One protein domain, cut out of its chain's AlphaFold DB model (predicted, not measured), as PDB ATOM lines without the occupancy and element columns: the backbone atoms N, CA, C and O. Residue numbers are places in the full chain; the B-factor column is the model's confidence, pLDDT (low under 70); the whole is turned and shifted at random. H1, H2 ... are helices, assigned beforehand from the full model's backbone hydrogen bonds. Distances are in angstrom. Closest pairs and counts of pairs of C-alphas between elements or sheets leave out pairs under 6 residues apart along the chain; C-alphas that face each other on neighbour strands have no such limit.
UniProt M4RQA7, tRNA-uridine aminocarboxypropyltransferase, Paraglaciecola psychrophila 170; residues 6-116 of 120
ATOM      1  N   GLN A   6      31.919 -23.122  -8.662       88.06
ATOM      2  CA  GLN A   6      32.143 -21.731  -8.232       88.06
ATOM      3  C   GLN A   6      33.628 -21.340  -8.085       88.06
ATOM      4  O   GLN A   6      33.948 -20.158  -7.992       88.06
ATOM      5  N   TYR A   7      34.538 -22.319  -8.027       88.62
ATOM      6  CA  TYR A   7      35.986 -22.090  -7.965       88.62
ATOM      7  C   TYR A   7      36.678 -22.184  -9.331       88.62
ATOM      8  O   TYR A   7      37.889 -21.974  -9.409       88.62
ATOM      9  N   ALA A   8      35.944 -22.517 -10.394       91.19
ATOM     10  CA  ALA A   8      36.455 -22.659 -11.750       91.19
ATOM     11  C   ALA A   8      35.999 -21.496 -12.645       91.19
ATOM     12  O   ALA A   8      34.998 -20.838 -12.376       91.19
ATOM     13  N   ALA A   9      36.746 -21.250 -13.723       93.12
ATOM     14  CA  ALA A   9      36.284 -20.372 -14.796       93.12
ATOM     15  C   ALA A   9      35.078 -21.011 -15.504       93.12
ATOM     16  O   ALA A   9      35.047 -22.234 -15.655       93.12
ATOM     17  N   ALA A  10      34.112 -20.198 -15.943       91.19
ATOM     18  CA  ALA A  10      32.844 -20.674 -16.500       91.19
ATOM     19  C   ALA A  10      33.043 -21.610 -17.703       91.19
ATOM     20  O   ALA A  10      32.393 -22.645 -17.796       91.19
ATOM     21  N   GLU A  11      34.013 -21.308 -18.564       93.50
ATOM     22  CA  GLU A  11      34.382 -22.116 -19.731       93.50
ATOM     23  C   GLU A  11      34.925 -23.517 -19.398       93.50
ATOM     24  O   GLU A  11      35.021 -24.366 -20.282       93.50
ATOM     25  N   ARG A  12      35.294 -23.780 -18.138       94.44
ATOM     26  CA  ARG A  12      35.755 -25.100 -17.684       94.44
ATOM     27  C   ARG A  12      34.636 -25.942 -17.082       94.44
ATOM     28  O   ARG A  12      34.858 -27.131 -16.850       94.44
ATOM     29  N   CYS A  13      33.502 -25.338 -16.749       92.38
ATOM     30  CA  CYS A  13      32.416 -26.011 -16.056       92.38
ATOM     31  C   CYS A  13      31.658 -26.924 -17.020       92.38
ATOM     32  O   CYS A  13      31.280 -26.508 -18.111       92.38
ATOM     33  N   ILE A  14      31.446 -28.165 -16.594       92.94
ATOM     34  CA  ILE A  14      30.606 -29.151 -17.277       92.94
ATOM     35  C   ILE A  14      29.548 -29.662 -16.301       92.94
ATOM     36  O   ILE A  14      29.825 -29.761 -15.100       92.94
ATOM     37  N   ASP A  15      28.374 -30.014 -16.816       88.56
ATOM     38  CA  ASP A  15      27.247 -30.518 -16.025       88.56
ATOM     39  C   ASP A  15      27.169 -32.049 -16.086       88.56
ATOM     40  O   ASP A  15      26.700 -32.703 -15.153       88.56
ATOM     41  N   SER A  16      27.700 -32.642 -17.157       88.06
ATOM     42  CA  SER A  16      27.797 -34.082 -17.348       88.06
ATOM     43  C   SER A  16      29.150 -34.483 -17.945       88.06
ATOM     44  O   SER A  16      29.688 -33.782 -18.803       88.06
ATOM     45  N   PRO A  17      29.695 -35.671 -17.607       88.00
ATOM     46  CA  PRO A  17      30.819 -36.250 -18.351       88.00
ATOM     47  C   PRO A  17      30.550 -36.355 -19.861       88.00
ATOM     48  O   PRO A  17      31.485 -36.288 -20.657       88.00
ATOM     49  N   LYS A  18      29.274 -36.494 -20.253       88.88
ATOM     50  CA  LYS A  18      28.830 -36.583 -21.651       88.88
ATOM     51  C   LYS A  18      28.941 -35.257 -22.409       88.88
ATOM     52  O   LYS A  18      28.812 -35.278 -23.629       88.88
ATOM     53  N   ASP A  19      29.234 -34.142 -21.742       90.25
ATOM     54  CA  ASP A  19      29.475 -32.844 -22.393       90.25
ATOM     55  C   ASP A  19      30.830 -32.808 -23.122       90.25
ATOM     56  O   ASP A  19      31.079 -31.957 -23.975       90.25
ATOM     57  N   LEU A  20      31.727 -33.748 -22.806       92.19
ATOM     58  CA  LEU A  20      33.046 -33.850 -23.417       92.19
ATOM     59  C   LEU A  20      32.995 -34.698 -24.696       92.19
ATOM     60  O   LEU A  20      32.666 -35.884 -24.654       92.19
ATOM     61  N   VAL A  21      33.416 -34.115 -25.824       93.00
ATOM     62  CA  VAL A  21      33.443 -34.769 -27.153       93.00
ATOM     63  C   VAL A  21      34.185 -36.107 -27.129       93.00
ATOM     64  O   VAL A  21      33.719 -37.094 -27.686       93.00
ATOM     65  N   ASP A  22      35.317 -36.158 -26.433       93.19
ATOM     66  CA  ASP A  22      36.128 -37.366 -26.267       93.19
ATOM     67  C   ASP A  22      35.341 -38.526 -25.627       93.19
ATOM     68  O   ASP A  22      35.491 -39.683 -26.026       93.19
ATOM     69  N   ILE A  23      34.477 -38.218 -24.656       91.88
ATOM     70  CA  ILE A  23      33.631 -39.200 -23.968       91.88
ATOM     71  C   ILE A  23      32.484 -39.642 -24.875       91.88
ATOM     72  O   ILE A  23      32.180 -40.831 -24.948       91.88
ATOM     73  N   GLN A  24      31.896 -38.716 -25.637       91.25
ATOM     74  CA  GLN A  24      30.887 -39.046 -26.651       91.25
ATOM     75  C   GLN A  24      31.444 -39.971 -27.743       91.25
ATOM     76  O   GLN A  24      30.722 -40.813 -28.270       91.25
ATOM     77  N   GLN A  25      32.738 -39.854 -28.053       94.81
ATOM     78  CA  GLN A  25      33.456 -40.731 -28.983       94.81
ATOM     79  C   GLN A  25      33.873 -42.078 -28.363       94.81
ATOM     80  O   GLN A  25      34.564 -42.865 -29.009       94.81
ATOM     81  N   GLY A  26      33.449 -42.364 -27.129       91.94
ATOM     82  CA  GLY A  26      33.641 -43.655 -26.474       91.94
ATOM     83  C   GLY A  26      34.900 -43.768 -25.616       91.94
ATOM     84  O   GLY A  26      35.219 -44.872 -25.179       91.94
ATOM     85  N   LYS A  27      35.628 -42.673 -25.340       94.06
ATOM     86  CA  LYS A  27      36.707 -42.726 -24.338       94.06
ATOM     87  C   LYS A  27      36.130 -42.888 -22.932       94.06
ATOM     88  O   LYS A  27      35.148 -42.248 -22.568       94.06
ATOM     89  N   THR A  28      36.807 -43.688 -22.114       90.62
ATOM     90  CA  THR A  28      36.468 -43.845 -20.697       90.62
ATOM     91  C   THR A  28      36.805 -42.566 -19.916       90.62
ATOM     92  O   THR A  28      37.940 -42.090 -20.006       90.62
ATOM     93  N   PRO A  29      35.869 -42.003 -19.129       92.12
ATOM     94  CA  PRO A  29      36.125 -40.803 -18.338       92.12
ATOM     95  C   PRO A  29      37.083 -41.068 -17.171       92.12
ATOM     96  O   PRO A  29      36.974 -42.075 -16.474       92.12
ATOM     97  N   LEU A  30      37.993 -40.119 -16.919       92.50
ATOM     98  CA  LEU A  30      38.853 -40.097 -15.734       92.50
ATOM     99  C   LEU A  30      38.352 -39.047 -14.741       92.50
ATOM    100  O   LEU A  30      38.443 -37.838 -14.978       92.50
ATOM    101  N   PHE A  31      37.885 -39.513 -13.589       93.56
ATOM    102  CA  PHE A  31      37.521 -38.643 -12.480       93.56
ATOM    103  C   PHE A  31      38.720 -38.423 -11.562       93.56
ATOM    104  O   PHE A  31      39.326 -39.366 -11.061       93.56
ATOM    105  N   VAL A  32      39.055 -37.154 -11.338       94.19
ATOM    106  CA  VAL A  32      40.111 -36.737 -10.409       94.19
ATOM    107  C   VAL A  32      39.445 -36.088  -9.207       94.19
ATOM    108  O   VAL A  32      38.689 -35.127  -9.377       94.19
ATOM    109  N   MET A  33      39.729 -36.621  -8.021       92.31
ATOM    110  CA  MET A  33      39.226 -36.148  -6.734       92.31
ATOM    111  C   MET A  33      40.412 -35.764  -5.853       92.31
ATOM    112  O   MET A  33      41.411 -36.479  -5.804       92.31
ATOM    113  N   LEU A  34      40.307 -34.624  -5.175       91.88
ATOM    114  CA  LEU A  34      41.342 -34.132  -4.273       91.88
ATOM    115  C   LEU A  34      40.963 -34.510  -2.844       91.88
ATOM    116  O   LEU A  34      40.016 -33.949  -2.297       91.88
ATOM    117  N   ASP A  35      41.693 -35.455  -2.257       89.88
ATOM    118  CA  ASP A  35      41.454 -35.897  -0.885       89.88
ATOM    119  C   ASP A  35      42.278 -35.078   0.111       89.88
ATOM    120  O   ASP A  35      43.475 -34.851  -0.072       89.88
ATOM    121  N   GLY A  36      41.618 -34.590   1.154       86.81
ATOM    122  CA  GLY A  36      42.218 -33.735   2.168       86.81
ATOM    123  C   GLY A  36      41.187 -32.839   2.836       86.81
ATOM    124  O   GLY A  36      39.987 -32.889   2.554       86.81
ATOM    125  N   THR A  37      41.646 -31.974   3.736       85.56
ATOM    126  CA  THR A  37      40.789 -30.909   4.262       85.56
ATOM    127  C   THR A  37      40.379 -29.955   3.140       85.56
ATOM    128  O   THR A  37      41.100 -29.782   2.156       85.56
ATOM    129  N   TRP A  38      39.260 -29.249   3.310       84.12
ATOM    130  CA  TRP A  38      38.810 -28.251   2.333       84.12
ATOM    131  C   TRP A  38      39.906 -27.233   1.967       84.12
ATOM    132  O   TRP A  38      40.071 -26.868   0.801       84.12
ATOM    133  N   ARG A  39      40.701 -26.811   2.961       87.81
ATOM    134  CA  ARG A  39      41.831 -25.893   2.773       87.81
ATOM    135  C   ARG A  39      42.921 -26.496   1.883       87.81
ATOM    136  O   ARG A  39      43.453 -25.797   1.024       87.81
ATOM    137  N   GLU A  40      43.254 -27.767   2.085       92.44
ATOM    138  CA  GLU A  40      44.253 -28.482   1.282       92.44
ATOM    139  C   GLU A  40      43.744 -28.727  -0.136       92.44
ATOM    140  O   GLU A  40      44.430 -28.360  -1.087       92.44
ATOM    141  N   ALA A  41      42.522 -29.243  -0.290       91.69
ATOM    142  CA  ALA A  41      41.902 -29.485  -1.591       91.69
ATOM    143  C   ALA A  41      41.783 -28.196  -2.417       91.69
ATOM    144  O   ALA A  41      42.184 -28.164  -3.578       91.69
ATOM    145  N   SER A  42      41.353 -27.094  -1.795       90.94
ATOM    146  CA  SER A  42      41.290 -25.776  -2.444       90.94
ATOM    147  C   SER A  42      42.661 -25.257  -2.877       90.94
ATOM    148  O   SER A  42      42.773 -24.580  -3.898       90.94
ATOM    149  N   LYS A  43      43.720 -25.544  -2.109       94.06
ATOM    150  CA  LYS A  43      45.091 -25.177  -2.481       94.06
ATOM    151  C   LYS A  43      45.591 -26.043  -3.637       94.06
ATOM    152  O   LYS A  43      46.140 -25.501  -4.590       94.06
ATOM    153  N   MET A  44      45.368 -27.355  -3.572       94.88
ATOM    154  CA  MET A  44      45.739 -28.298  -4.626       94.88
ATOM    155  C   MET A  44      45.029 -27.981  -5.942       94.88
ATOM    156  O   MET A  44      45.689 -27.955  -6.975       94.88
ATOM    157  N   PHE A  45      43.738 -27.642  -5.917       94.75
ATOM    158  CA  PHE A  45      42.955 -27.294  -7.107       94.75
ATOM    159  C   PHE A  45      43.543 -26.122  -7.912       94.75
ATOM    160  O   PHE A  45      43.422 -26.088  -9.134       94.75
ATOM    161  N   LYS A  46      44.241 -25.189  -7.249       93.00
ATOM    162  CA  LYS A  46      44.914 -24.044  -7.889       93.00
ATOM    163  C   LYS A  46      46.230 -24.409  -8.585       93.00
ATOM    164  O   LYS A  46      46.875 -23.531  -9.154       93.00
ATOM    165  N   SER A  47      46.659 -25.667  -8.521       94.56
ATOM    166  CA  SER A  47      47.910 -26.106  -9.139       94.56
ATOM    167  C   SER A  47      47.827 -26.002 -10.670       94.56
ATOM    168  O   SER A  47      46.808 -26.395 -11.243       94.56
ATOM    169  N   PRO A  48      48.896 -25.552 -11.359       93.88
ATOM    170  CA  PRO A  48      48.895 -25.408 -12.818       93.88
ATOM    171  C   PRO A  48      48.541 -26.697 -13.570       93.88
ATOM    172  O   PRO A  48      47.903 -26.642 -14.616       93.88
ATOM    173  N   CYS A  49      48.885 -27.861 -13.008       92.44
ATOM    174  CA  CYS A  49      48.562 -29.167 -13.583       92.44
ATOM    175  C   CYS A  49      47.053 -29.434 -13.729       92.44
ATOM    176  O   CYS A  49      46.665 -30.279 -14.531       92.44
ATOM    177  N   PHE A  50      46.196 -28.719 -12.994       93.62
ATOM    178  CA  PHE A  50      44.743 -28.872 -13.060       93.62
ATOM    179  C   PHE A  50      44.044 -27.715 -13.775       93.62
ATOM    180  O   PHE A  50      42.822 -27.746 -13.917       93.62
ATOM    181  N   ALA A  51      44.785 -26.697 -14.222       91.25
ATOM    182  CA  ALA A  51      44.218 -25.458 -14.752       91.25
ATOM    183  C   ALA A  51      43.398 -25.662 -16.035       91.25
ATOM    184  O   ALA A  51      42.453 -24.917 -16.276       91.25
ATOM    185  N   THR A  52      43.724 -26.686 -16.826       92.12
ATOM    186  CA  THR A  52      43.063 -26.996 -18.102       92.12
ATOM    187  C   THR A  52      41.994 -28.078 -17.987       92.12
ATOM    188  O   THR A  52      41.264 -28.320 -18.943       92.12
ATOM    189  N   LEU A  53      41.884 -28.749 -16.835       94.88
ATOM    190  CA  LEU A  53      40.941 -29.850 -16.688       94.88
ATOM    191  C   LEU A  53      39.500 -29.324 -16.600       94.88
ATOM    192  O   LEU A  53      39.264 -28.365 -15.844       94.88
ATOM    193  N   PRO A  54      38.539 -29.979 -17.284       95.38
ATOM    194  CA  PRO A  54      37.121 -29.682 -17.125       95.38
ATOM    195  C   PRO A  54      36.682 -29.981 -15.689       95.38
ATOM    196  O   PRO A  54      37.204 -30.898 -15.035       95.38
ATOM    197  N   VAL A  55      35.745 -29.187 -15.182       95.25
ATOM    198  CA  VAL A  55      35.298 -29.199 -13.787       95.25
ATOM    199  C   VAL A  55      33.838 -29.617 -13.728       95.25
ATOM    200  O   VAL A  55      32.959 -28.908 -14.204       95.25
ATOM    201  N   LEU A  56      33.606 -30.772 -13.113       92.50
ATOM    202  CA  LEU A  56      32.284 -31.320 -12.847       92.50
ATOM    203  C   LEU A  56      31.896 -30.973 -11.407       92.50
ATOM    204  O   LEU A  56      32.582 -31.379 -10.461       92.50
ATOM    205  N   GLY A  57      30.811 -30.216 -11.254       87.50
ATOM    206  CA  GLY A  57      30.228 -29.907  -9.954       87.50
ATOM    207  C   GLY A  57      29.261 -31.003  -9.526       87.50
ATOM    208  O   GLY A  57      28.362 -31.354 -10.277       87.50
ATOM    209  N   ILE A  58      29.416 -31.518  -8.307       80.19
ATOM    210  CA  ILE A  58      28.430 -32.425  -7.711       80.19
ATOM    211  C   ILE A  58      27.514 -31.589  -6.829       80.19
ATOM    212  O   ILE A  58      27.932 -31.112  -5.773       80.19
ATOM    213  N   GLN A  59      26.278 -31.387  -7.277       64.38
ATOM    214  CA  GLN A  59      25.226 -30.817  -6.448       64.38
ATOM    215  C   GLN A  59      24.410 -31.967  -5.851       64.38
ATOM    216  O   GLN A  59      23.745 -32.689  -6.591       64.38
ATOM    217  N   PRO A  60      24.469 -32.196  -4.530       54.03
ATOM    218  CA  PRO A  60      23.624 -33.204  -3.917       54.03
ATOM    219  C   PRO A  60      22.157 -32.753  -3.969       54.03
ATOM    220  O   PRO A  60      21.775 -31.816  -3.275       54.03
ATOM    221  N   GLU A  61      21.311 -33.455  -4.728       45.41
ATOM    222  CA  GLU A  61      19.848 -33.294  -4.623       45.41
ATOM    223  C   GLU A  61      19.301 -33.824  -3.279       45.41
ATOM    224  O   GLU A  61      18.187 -33.494  -2.871       45.41
ATOM    225  N   LYS A  62      20.089 -34.631  -2.552       40.97
ATOM    226  CA  LYS A  62      19.754 -35.179  -1.228       40.97
ATOM    227  C   LYS A  62      20.727 -34.686  -0.161       40.97
ATOM    228  O   LYS A  62      21.937 -34.801  -0.322       40.97
ATOM    229  N   ALA A  63      20.188 -34.197   0.956       40.50
ATOM    230  CA  ALA A  63      20.967 -33.848   2.144       40.50
ATOM    231  C   ALA A  63      21.898 -35.005   2.562       40.50
ATOM    232  O   ALA A  63      21.481 -36.168   2.576       40.50
ATOM    233  N   SER A  64      23.152 -34.684   2.903       46.00
ATOM    234  CA  SER A  64      24.125 -35.674   3.375       46.00
ATOM    235  C   SER A  64      23.593 -36.355   4.641       46.00
ATOM    236  O   SER A  64      23.193 -35.695   5.597       46.00
ATOM    237  N   SER A  65      23.593 -37.691   4.670       43.44
ATOM    238  CA  SER A  65      23.181 -38.492   5.840       43.44
ATOM    239  C   SER A  65      24.326 -38.684   6.851       43.44
ATOM    240  O   SER A  65      24.339 -39.631   7.643       43.44
ATOM    241  N   TYR A  66      25.339 -37.818   6.801       42.94
ATOM    242  CA  TYR A  66      26.589 -37.967   7.531       42.94
ATOM    243  C   TYR A  66      26.501 -37.388   8.957       42.94
ATOM    244  O   TYR A  66      26.554 -36.179   9.153       42.94
ATOM    245  N   GLN A  67      26.416 -38.263   9.968       35.72
ATOM    246  CA  GLN A  67      26.448 -37.919  11.405       35.72
ATOM    247  C   GLN A  67      27.759 -38.338  12.104       35.72
ATOM    248  O   GLN A  67      27.741 -38.883  13.206       35.72
ATOM    249  N   LEU A  68      28.923 -38.149  11.474       40.62
ATOM    250  CA  LEU A  68      30.206 -38.581  12.071       40.62
ATOM    251  C   LEU A  68      31.268 -37.498  12.268       40.62
ATOM    252  O   LEU A  68      32.298 -37.736  12.902       40.62
ATOM    253  N   ARG A  69      30.954 -36.278  11.862       36.25
ATOM    254  CA  ARG A  69      31.484 -35.050  12.449       36.25
ATOM    255  C   ARG A  69      30.274 -34.171  12.728       36.25
ATOM    256  O   ARG A  69      29.241 -34.360  12.088       36.25
ATOM    257  N   GLU A  70      30.392 -33.203  13.625       38.00
ATOM    258  CA  GLU A  70      29.647 -31.962  13.423       38.00
ATOM    259  C   GLU A  70      30.015 -31.481  12.014       38.00
ATOM    260  O   GLU A  70      31.075 -30.901  11.777       38.00
ATOM    261  N   ALA A  71      29.212 -31.874  11.028       38.53
ATOM    262  CA  ALA A  71      29.276 -31.301   9.711       38.53
ATOM    263  C   ALA A  71      28.861 -29.857   9.937       38.53
ATOM    264  O   ALA A  71      27.707 -29.592  10.265       38.53
ATOM    265  N   ALA A  72      29.814 -28.934   9.805       40.50
ATOM    266  CA  ALA A  72      29.527 -27.513   9.924       40.50
ATOM    267  C   ALA A  72      28.349 -27.117   9.015       40.50
ATOM    268  O   ALA A  72      27.617 -26.207   9.370       40.50
ATOM    269  N   HIS A  73      28.088 -27.849   7.918       41.75
ATOM    270  CA  HIS A  73      26.840 -27.749   7.168       41.75
ATOM    271  C   HIS A  73      26.410 -29.091   6.547       41.75
ATOM    272  O   HIS A  73      27.223 -29.815   5.976       41.75
ATOM    273  N   VAL A  74      25.098 -29.351   6.571       42.12
ATOM    274  CA  VAL A  74      24.338 -30.491   5.994       42.12
ATOM    275  C   VAL A  74      24.570 -30.714   4.476       42.12
ATOM    276  O   VAL A  74      24.116 -31.700   3.896       42.12
ATOM    277  N   HIS A  75      25.327 -29.827   3.825       50.16
ATOM    278  CA  HIS A  75      25.547 -29.774   2.377       50.16
ATOM    279  C   HIS A  75      26.959 -30.183   1.920       50.16
ATOM    280  O   HIS A  75      27.284 -30.010   0.748       50.16
ATOM    281  N   GLN A  76      27.819 -30.703   2.803       61.69
ATOM    282  CA  GLN A  76      29.176 -31.126   2.432       61.69
ATOM    283  C   GLN A  76      29.285 -32.653   2.399       61.69
ATOM    284  O   GLN A  76      29.347 -33.300   3.442       61.69
ATOM    285  N   LEU A  77      29.303 -33.214   1.189       68.75
ATOM    286  CA  LEU A  77      29.563 -34.635   0.960       68.75
ATOM    287  C   LEU A  77      31.017 -34.978   1.315       68.75
ATOM    288  O   LEU A  77      31.934 -34.209   1.013       68.75
ATOM    289  N   CYS A  78      31.247 -36.146   1.915       81.38
ATOM    290  CA  CYS A  78      32.607 -36.666   2.073       81.38
ATOM    291  C   CYS A  78      33.153 -37.237   0.748       81.38
ATOM    292  O   CYS A  78      32.397 -37.463  -0.197       81.38
ATOM    293  N   THR A  79      34.458 -37.533   0.682       86.06
ATOM    294  CA  THR A  79      35.109 -38.092  -0.520       86.06
ATOM    295  C   THR A  79      34.385 -39.334  -1.058       86.06
ATOM    296  O   THR A  79      34.160 -39.437  -2.260       86.06
ATOM    297  N   ALA A  80      33.947 -40.252  -0.188       88.88
ATOM    298  CA  ALA A  80      33.226 -41.457  -0.609       88.88
ATOM    299  C   ALA A  80      31.833 -41.143  -1.183       88.88
ATOM    300  O   ALA A  80      31.443 -41.714  -2.196       88.88
ATOM    301  N   GLU A  81      31.096 -40.213  -0.575       88.25
ATOM    302  CA  GLU A  81      29.774 -39.798  -1.061       88.25
ATOM    303  C   GLU A  81      29.871 -39.095  -2.418       88.25
ATOM    304  O   GLU A  81      29.099 -39.399  -3.323       88.25
ATOM    305  N   VAL A  82      30.866 -38.221  -2.596       89.38
ATOM    306  CA  VAL A  82      31.154 -37.602  -3.896       89.38
ATOM    307  C   VAL A  82      31.464 -38.672  -4.946       89.38
ATOM    308  O   VAL A  82      30.948 -38.596  -6.058       89.38
ATOM    309  N   ALA A  83      32.264 -39.688  -4.606       91.88
ATOM    310  CA  ALA A  83      32.606 -40.765  -5.532       91.88
ATOM    311  C   ALA A  83      31.373 -41.590  -5.941       91.88
ATOM    312  O   ALA A  83      31.223 -41.922  -7.115       91.88
ATOM    313  N   ILE A  84      30.458 -41.869  -5.006       92.06
ATOM    314  CA  ILE A  84      29.191 -42.559  -5.293       92.06
ATOM    315  C   ILE A  84      28.347 -41.763  -6.297       92.06
ATOM    316  O   ILE A  84      27.843 -42.340  -7.260       92.06
ATOM    317  N   GLU A  85      28.199 -40.450  -6.107       89.12
ATOM    318  CA  GLU A  85      27.427 -39.610  -7.036       89.12
ATOM    319  C   GLU A  85      28.082 -39.524  -8.420       89.12
ATOM    320  O   GLU A  85      27.400 -39.617  -9.440       89.12
ATOM    321  N   VAL A  86      29.412 -39.445  -8.471       91.38
ATOM    322  CA  VAL A  86      30.174 -39.481  -9.728       91.38
ATOM    323  C   VAL A  86      29.949 -40.792 -10.488       91.38
ATOM    324  O   VAL A  86      29.732 -40.761 -11.698       91.38
ATOM    325  N   LEU A  87      29.956 -41.937  -9.797       92.38
ATOM    326  CA  LEU A  87      29.701 -43.242 -10.414       92.38
ATOM    327  C   LEU A  87      28.275 -43.340 -10.973       92.38
ATOM    328  O   LEU A  87      28.091 -43.829 -12.086       92.38
ATOM    329  N   LYS A  88      27.275 -42.800 -10.262       90.50
ATOM    330  CA  LYS A  88      25.895 -42.711 -10.774       90.50
ATOM    331  C   LYS A  88      25.810 -41.855 -12.037       90.50
ATOM    332  O   LYS A  88      25.164 -42.265 -12.992       90.50
ATOM    333  N   MET A  89      26.473 -40.696 -12.059       86.12
ATOM    334  CA  MET A  89      26.527 -39.823 -13.241       86.12
ATOM    335  C   MET A  89      27.245 -40.472 -14.431       86.12
ATOM    336  O   MET A  89      26.961 -40.135 -15.579       86.12
ATOM    337  N   ALA A  90      28.174 -41.388 -14.163       87.88
ATOM    338  CA  ALA A  90      28.874 -42.175 -15.172       87.88
ATOM    339  C   ALA A  90      28.092 -43.423 -15.630       87.88
ATOM    340  O   ALA A  90      28.644 -44.230 -16.373       87.88
ATOM    341  N   ASP A  91      26.839 -43.592 -15.190       89.12
ATOM    342  CA  ASP A  91      25.996 -44.772 -15.429       89.12
ATOM    343  C   ASP A  91      26.572 -46.095 -14.858       89.12
ATOM    344  O   ASP A  91      26.047 -47.177 -15.132       89.12
ATOM    345  N   ASP A  92      27.594 -46.039 -13.992       92.38
ATOM    346  CA  ASP A  92      28.164 -47.211 -13.311       92.38
ATOM    347  C   ASP A  92      27.431 -47.486 -11.993       92.38
ATOM    348  O   ASP A  92      27.925 -47.283 -10.875       92.38
ATOM    349  N   LYS A  93      26.184 -47.938 -12.137       93.12
ATOM    350  CA  LYS A  93      25.299 -48.199 -10.999       93.12
ATOM    351  C   LYS A  93      25.824 -49.306 -10.085       93.12
ATOM    352  O   LYS A  93      25.675 -49.211  -8.872       93.12
ATOM    353  N   LEU A  94      26.451 -50.337 -10.652       96.69
ATOM    354  CA  LEU A  94      26.977 -51.459  -9.874       96.69
ATOM    355  C   LEU A  94      28.101 -51.003  -8.943       96.69
ATOM    356  O   LEU A  94      28.080 -51.336  -7.758       96.69
ATOM    357  N   ALA A  95      29.050 -50.209  -9.449       95.38
ATOM    358  CA  ALA A  95      30.111 -49.658  -8.614       95.38
ATOM    359  C   ALA A  95      29.563 -48.659  -7.586       95.38
ATOM    360  O   ALA A  95      29.991 -48.679  -6.430       95.38
ATOM    361  N   ALA A  96      28.597 -47.818  -7.977       94.19
ATOM    362  CA  ALA A  96      27.960 -46.867  -7.068       94.19
ATOM    363  C   ALA A  96      27.270 -47.569  -5.885       94.19
ATOM    364  O   ALA A  96      27.476 -47.177  -4.734       94.19
ATOM    365  N   ASP A  97      26.492 -48.618  -6.159       95.38
ATOM    366  CA  ASP A  97      25.774 -49.389  -5.143       95.38
ATOM    367  C   ASP A  97      26.756 -50.150  -4.235       95.38
ATOM    368  O   ASP A  97      26.630 -50.106  -3.010       95.38
ATOM    369  N   ALA A  98      27.788 -50.779  -4.811       97.44
ATOM    370  CA  ALA A  98      28.810 -51.494  -4.047       97.44
ATOM    371  C   ALA A  98      29.602 -50.564  -3.110       97.44
ATOM    372  O   ALA A  98      29.802 -50.886  -1.935       97.44
ATOM    373  N   LEU A  99      30.025 -49.395  -3.604       95.62
ATOM    374  CA  LEU A  99      30.724 -48.397  -2.795       95.62
ATOM    375  C   LEU A  99      29.807 -47.813  -1.714       95.62
ATOM    376  O   LEU A  99      30.243 -47.622  -0.577       95.62
ATOM    377  N   GLY A 100      28.539 -47.566  -2.050       93.12
ATOM    378  CA  GLY A 100      27.519 -47.107  -1.110       93.12
ATOM    379  C   GLY A 100      27.307 -48.074   0.049       93.12
ATOM    380  O   GLY A 100      27.356 -47.657   1.208       93.12
ATOM    381  N   GLU A 101      27.141 -49.362  -0.249       94.38
ATOM    382  CA  GLU A 101      26.964 -50.401   0.767       94.38
ATOM    383  C   GLU A 101      28.217 -50.555   1.635       94.38
ATOM    384  O   GLU A 101      28.135 -50.543   2.865       94.38
ATOM    385  N   TYR A 102      29.399 -50.611   1.014       94.62
ATOM    386  CA  TYR A 102      30.661 -50.680   1.748       94.62
ATOM    387  C   TYR A 102      30.818 -49.497   2.710       94.62
ATOM    388  O   TYR A 102      31.127 -49.672   3.893       94.62
ATOM    389  N   PHE A 103      30.553 -48.283   2.226       90.75
ATOM    390  CA  PHE A 103      30.641 -47.076   3.035       90.75
ATOM    391  C   PHE A 103      29.616 -47.067   4.175       90.75
ATOM    392  O   PHE A 103      29.934 -46.650   5.291       90.75
ATOM    393  N   TYR A 104      28.399 -47.562   3.937       87.69
ATOM    394  CA  TYR A 104      27.382 -47.713   4.973       87.69
ATOM    395  C   TYR A 104      27.839 -48.656   6.097       87.69
ATOM    396  O   TYR A 104      27.787 -48.276   7.273       87.69
ATOM    397  N   GLN A 105      28.364 -49.837   5.753       90.44
ATOM    398  CA  GLN A 105      28.879 -50.793   6.737       90.44
ATOM    399  C   GLN A 105      30.085 -50.237   7.502       90.44
ATOM    400  O   GLN A 105      30.137 -50.341   8.731       90.44
ATOM    401  N   PHE A 106      31.012 -49.569   6.805       88.56
ATOM    402  CA  PHE A 106      32.145 -48.887   7.432       88.56
ATOM    403  C   PHE A 106      31.681 -47.852   8.466       88.56
ATOM    404  O   PHE A 106      32.148 -47.871   9.606       88.56
ATOM    405  N   LYS A 107      30.722 -46.984   8.110       83.62
ATOM    406  CA  LYS A 107      30.162 -45.985   9.038       83.62
ATOM    407  C   LYS A 107      29.554 -46.646  10.272       83.62
ATOM    408  O   LYS A 107      29.831 -46.212  11.389       83.62
ATOM    409  N   LYS A 108      28.751 -47.698  10.080       84.88
ATOM    410  CA  LYS A 108      28.107 -48.435  11.175       84.88
ATOM    411  C   LYS A 108      29.142 -49.010  12.148       84.88
ATOM    412  O   LYS A 108      29.010 -48.817  13.356       84.88
ATOM    413  N   ALA A 109      30.186 -49.655  11.629       86.31
ATOM    414  CA  ALA A 109      31.271 -50.205  12.441       86.31
ATOM    415  C   ALA A 109      32.077 -49.108  13.159       86.31
ATOM    416  O   ALA A 109      32.395 -49.244  14.340       86.31
ATOM    417  N   TYR A 110      32.356 -47.992  12.480       83.69
ATOM    418  CA  TYR A 110      33.092 -46.867  13.053       83.69
ATOM    419  C   TYR A 110      32.343 -46.206  14.224       83.69
ATOM    420  O   TYR A 110      32.949 -45.945  15.262       83.69
ATOM    421  N   ILE A 111      31.026 -45.977  14.105       81.06
ATOM    422  CA  ILE A 111      30.198 -45.435  15.204       81.06
ATOM    423  C   ILE A 111      30.207 -46.386  16.401       81.06
ATOM    424  O   ILE A 111      30.415 -45.940  17.530       81.06
ATOM    425  N   ALA A 112      30.024 -47.688  16.155       80.12
ATOM    426  CA  ALA A 112      30.038 -48.696  17.209       80.12
ATOM    427  C   ALA A 112      31.382 -48.720  17.959       80.12
ATOM    428  O   ALA A 112      31.398 -48.773  19.186       80.12
ATOM    429  N   GLY A 113      32.505 -48.593  17.242       79.06
ATOM    430  CA  GLY A 113      33.835 -48.488  17.847       79.06
ATOM    431  C   GLY A 113      34.069 -47.176  18.607       79.06
ATOM    432  O   GLY A 113      34.728 -47.175  19.644       79.06
ATOM    433  N   LYS A 114      33.503 -46.056  18.138       71.75
ATOM    434  CA  LYS A 114      33.642 -44.740  18.783       71.75
ATOM    435  C   LYS A 114      32.841 -44.627  20.085       71.75
ATOM    436  O   LYS A 114      33.299 -43.963  21.009       71.75
ATOM    437  N   ALA A 115      31.690 -45.297  20.191       58.66
ATOM    438  CA  ALA A 115      30.871 -45.312  21.409       58.66
ATOM    439  C   ALA A 115      31.605 -45.903  22.635       58.66
ATOM    440  O   ALA A 115      31.239 -45.618  23.772       58.66
ATOM    441  N   HIS A 116      32.674 -46.676  22.417       55.19
ATOM    442  CA  HIS A 116      33.503 -47.251  23.479       55.19
ATOM    443  C   HIS A 116      34.641 -46.326  23.965       55.19
ATOM    444  O   HIS A 116      35.367 -46.701  24.879       55.19
TER     445      HIS A 116
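This is residues 6 to 116 of the 120 residues of the protein "tRNA-uridine aminocarboxypropyltransferase" of Paraglaciecola psychrophila 170 (UniProt M4RQA7). Look first for a helical hairpin, H3 and the long H4 side by side, which makes one side of a loose model; the rest is mostly loop, with two short helices, H1 and H2, set apart from each other and from the hairpin. H1 lies near one end of the longest axis and the last residues of H4 near the other, while the long links 25 to 37 and 46 to 78 run between the helices. The printed part has 111 residues, with four named helices in the order H1, H2, H3, H4 and no named strand; the class is all helix, though under half of the residues, 45 of 111, are in named elements. It is only just loose, close to compact, with a radius of gyration of the C-alphas of 15.9 A, and its elongated outline spans 51 by 32 by 23 A.

Start at residues 6 to 20, which hold no named element; here residues 13 to 14 form a short parallel pairing with residues 55 to 56. Next comes H1, residues 21 to 24, and after a long link H2, residues 38 to 45; the two are apart. A second long link leads to H3, residues 79 to 89, and H2 and H3 are apart. A tight link of 3 residues then brings you to H4, residues 93 to 114. H3 and H4 form a helical hairpin: they touch, with the C-alphas of Ile 84 and Ala 96 the closest at 4.8 A. They run opposite ways at a shallow tilt of 19 degrees. H4 touches H3 with residues 93 to 103 alone. H1 is apart from H3 and from H4, and H2 is apart from H4. In H2, H3 and H4 every O i to N i+4 pair is within hydrogen-bond range; H1 is too short for such a pair.

Find C-alpha 21 at (33.443, -34.769, -27.153), where H1 begins; it ends at Gln 24. H2 goes from Trp 38 to Phe 45, 10.4 A. H3 begins at C-alpha 79, at (35.109, -38.092, -0.520), and covers 15.4 A to Met 89. H4, the longest helix, runs 31.1 A from Lys 93 to C-alpha 114 at (33.642, -44.740, 18.783).

The two C-alphas farthest apart are those of Gln 25 and His 116, 52.9 A. The printed part has no cut. The links H1 to H2 and H2 to H3 are long, with 13 and 33 residues. Mean pLDDT of the printed part is 82.2; look for values under 70 at residues 59 to 77 and 115 to 116.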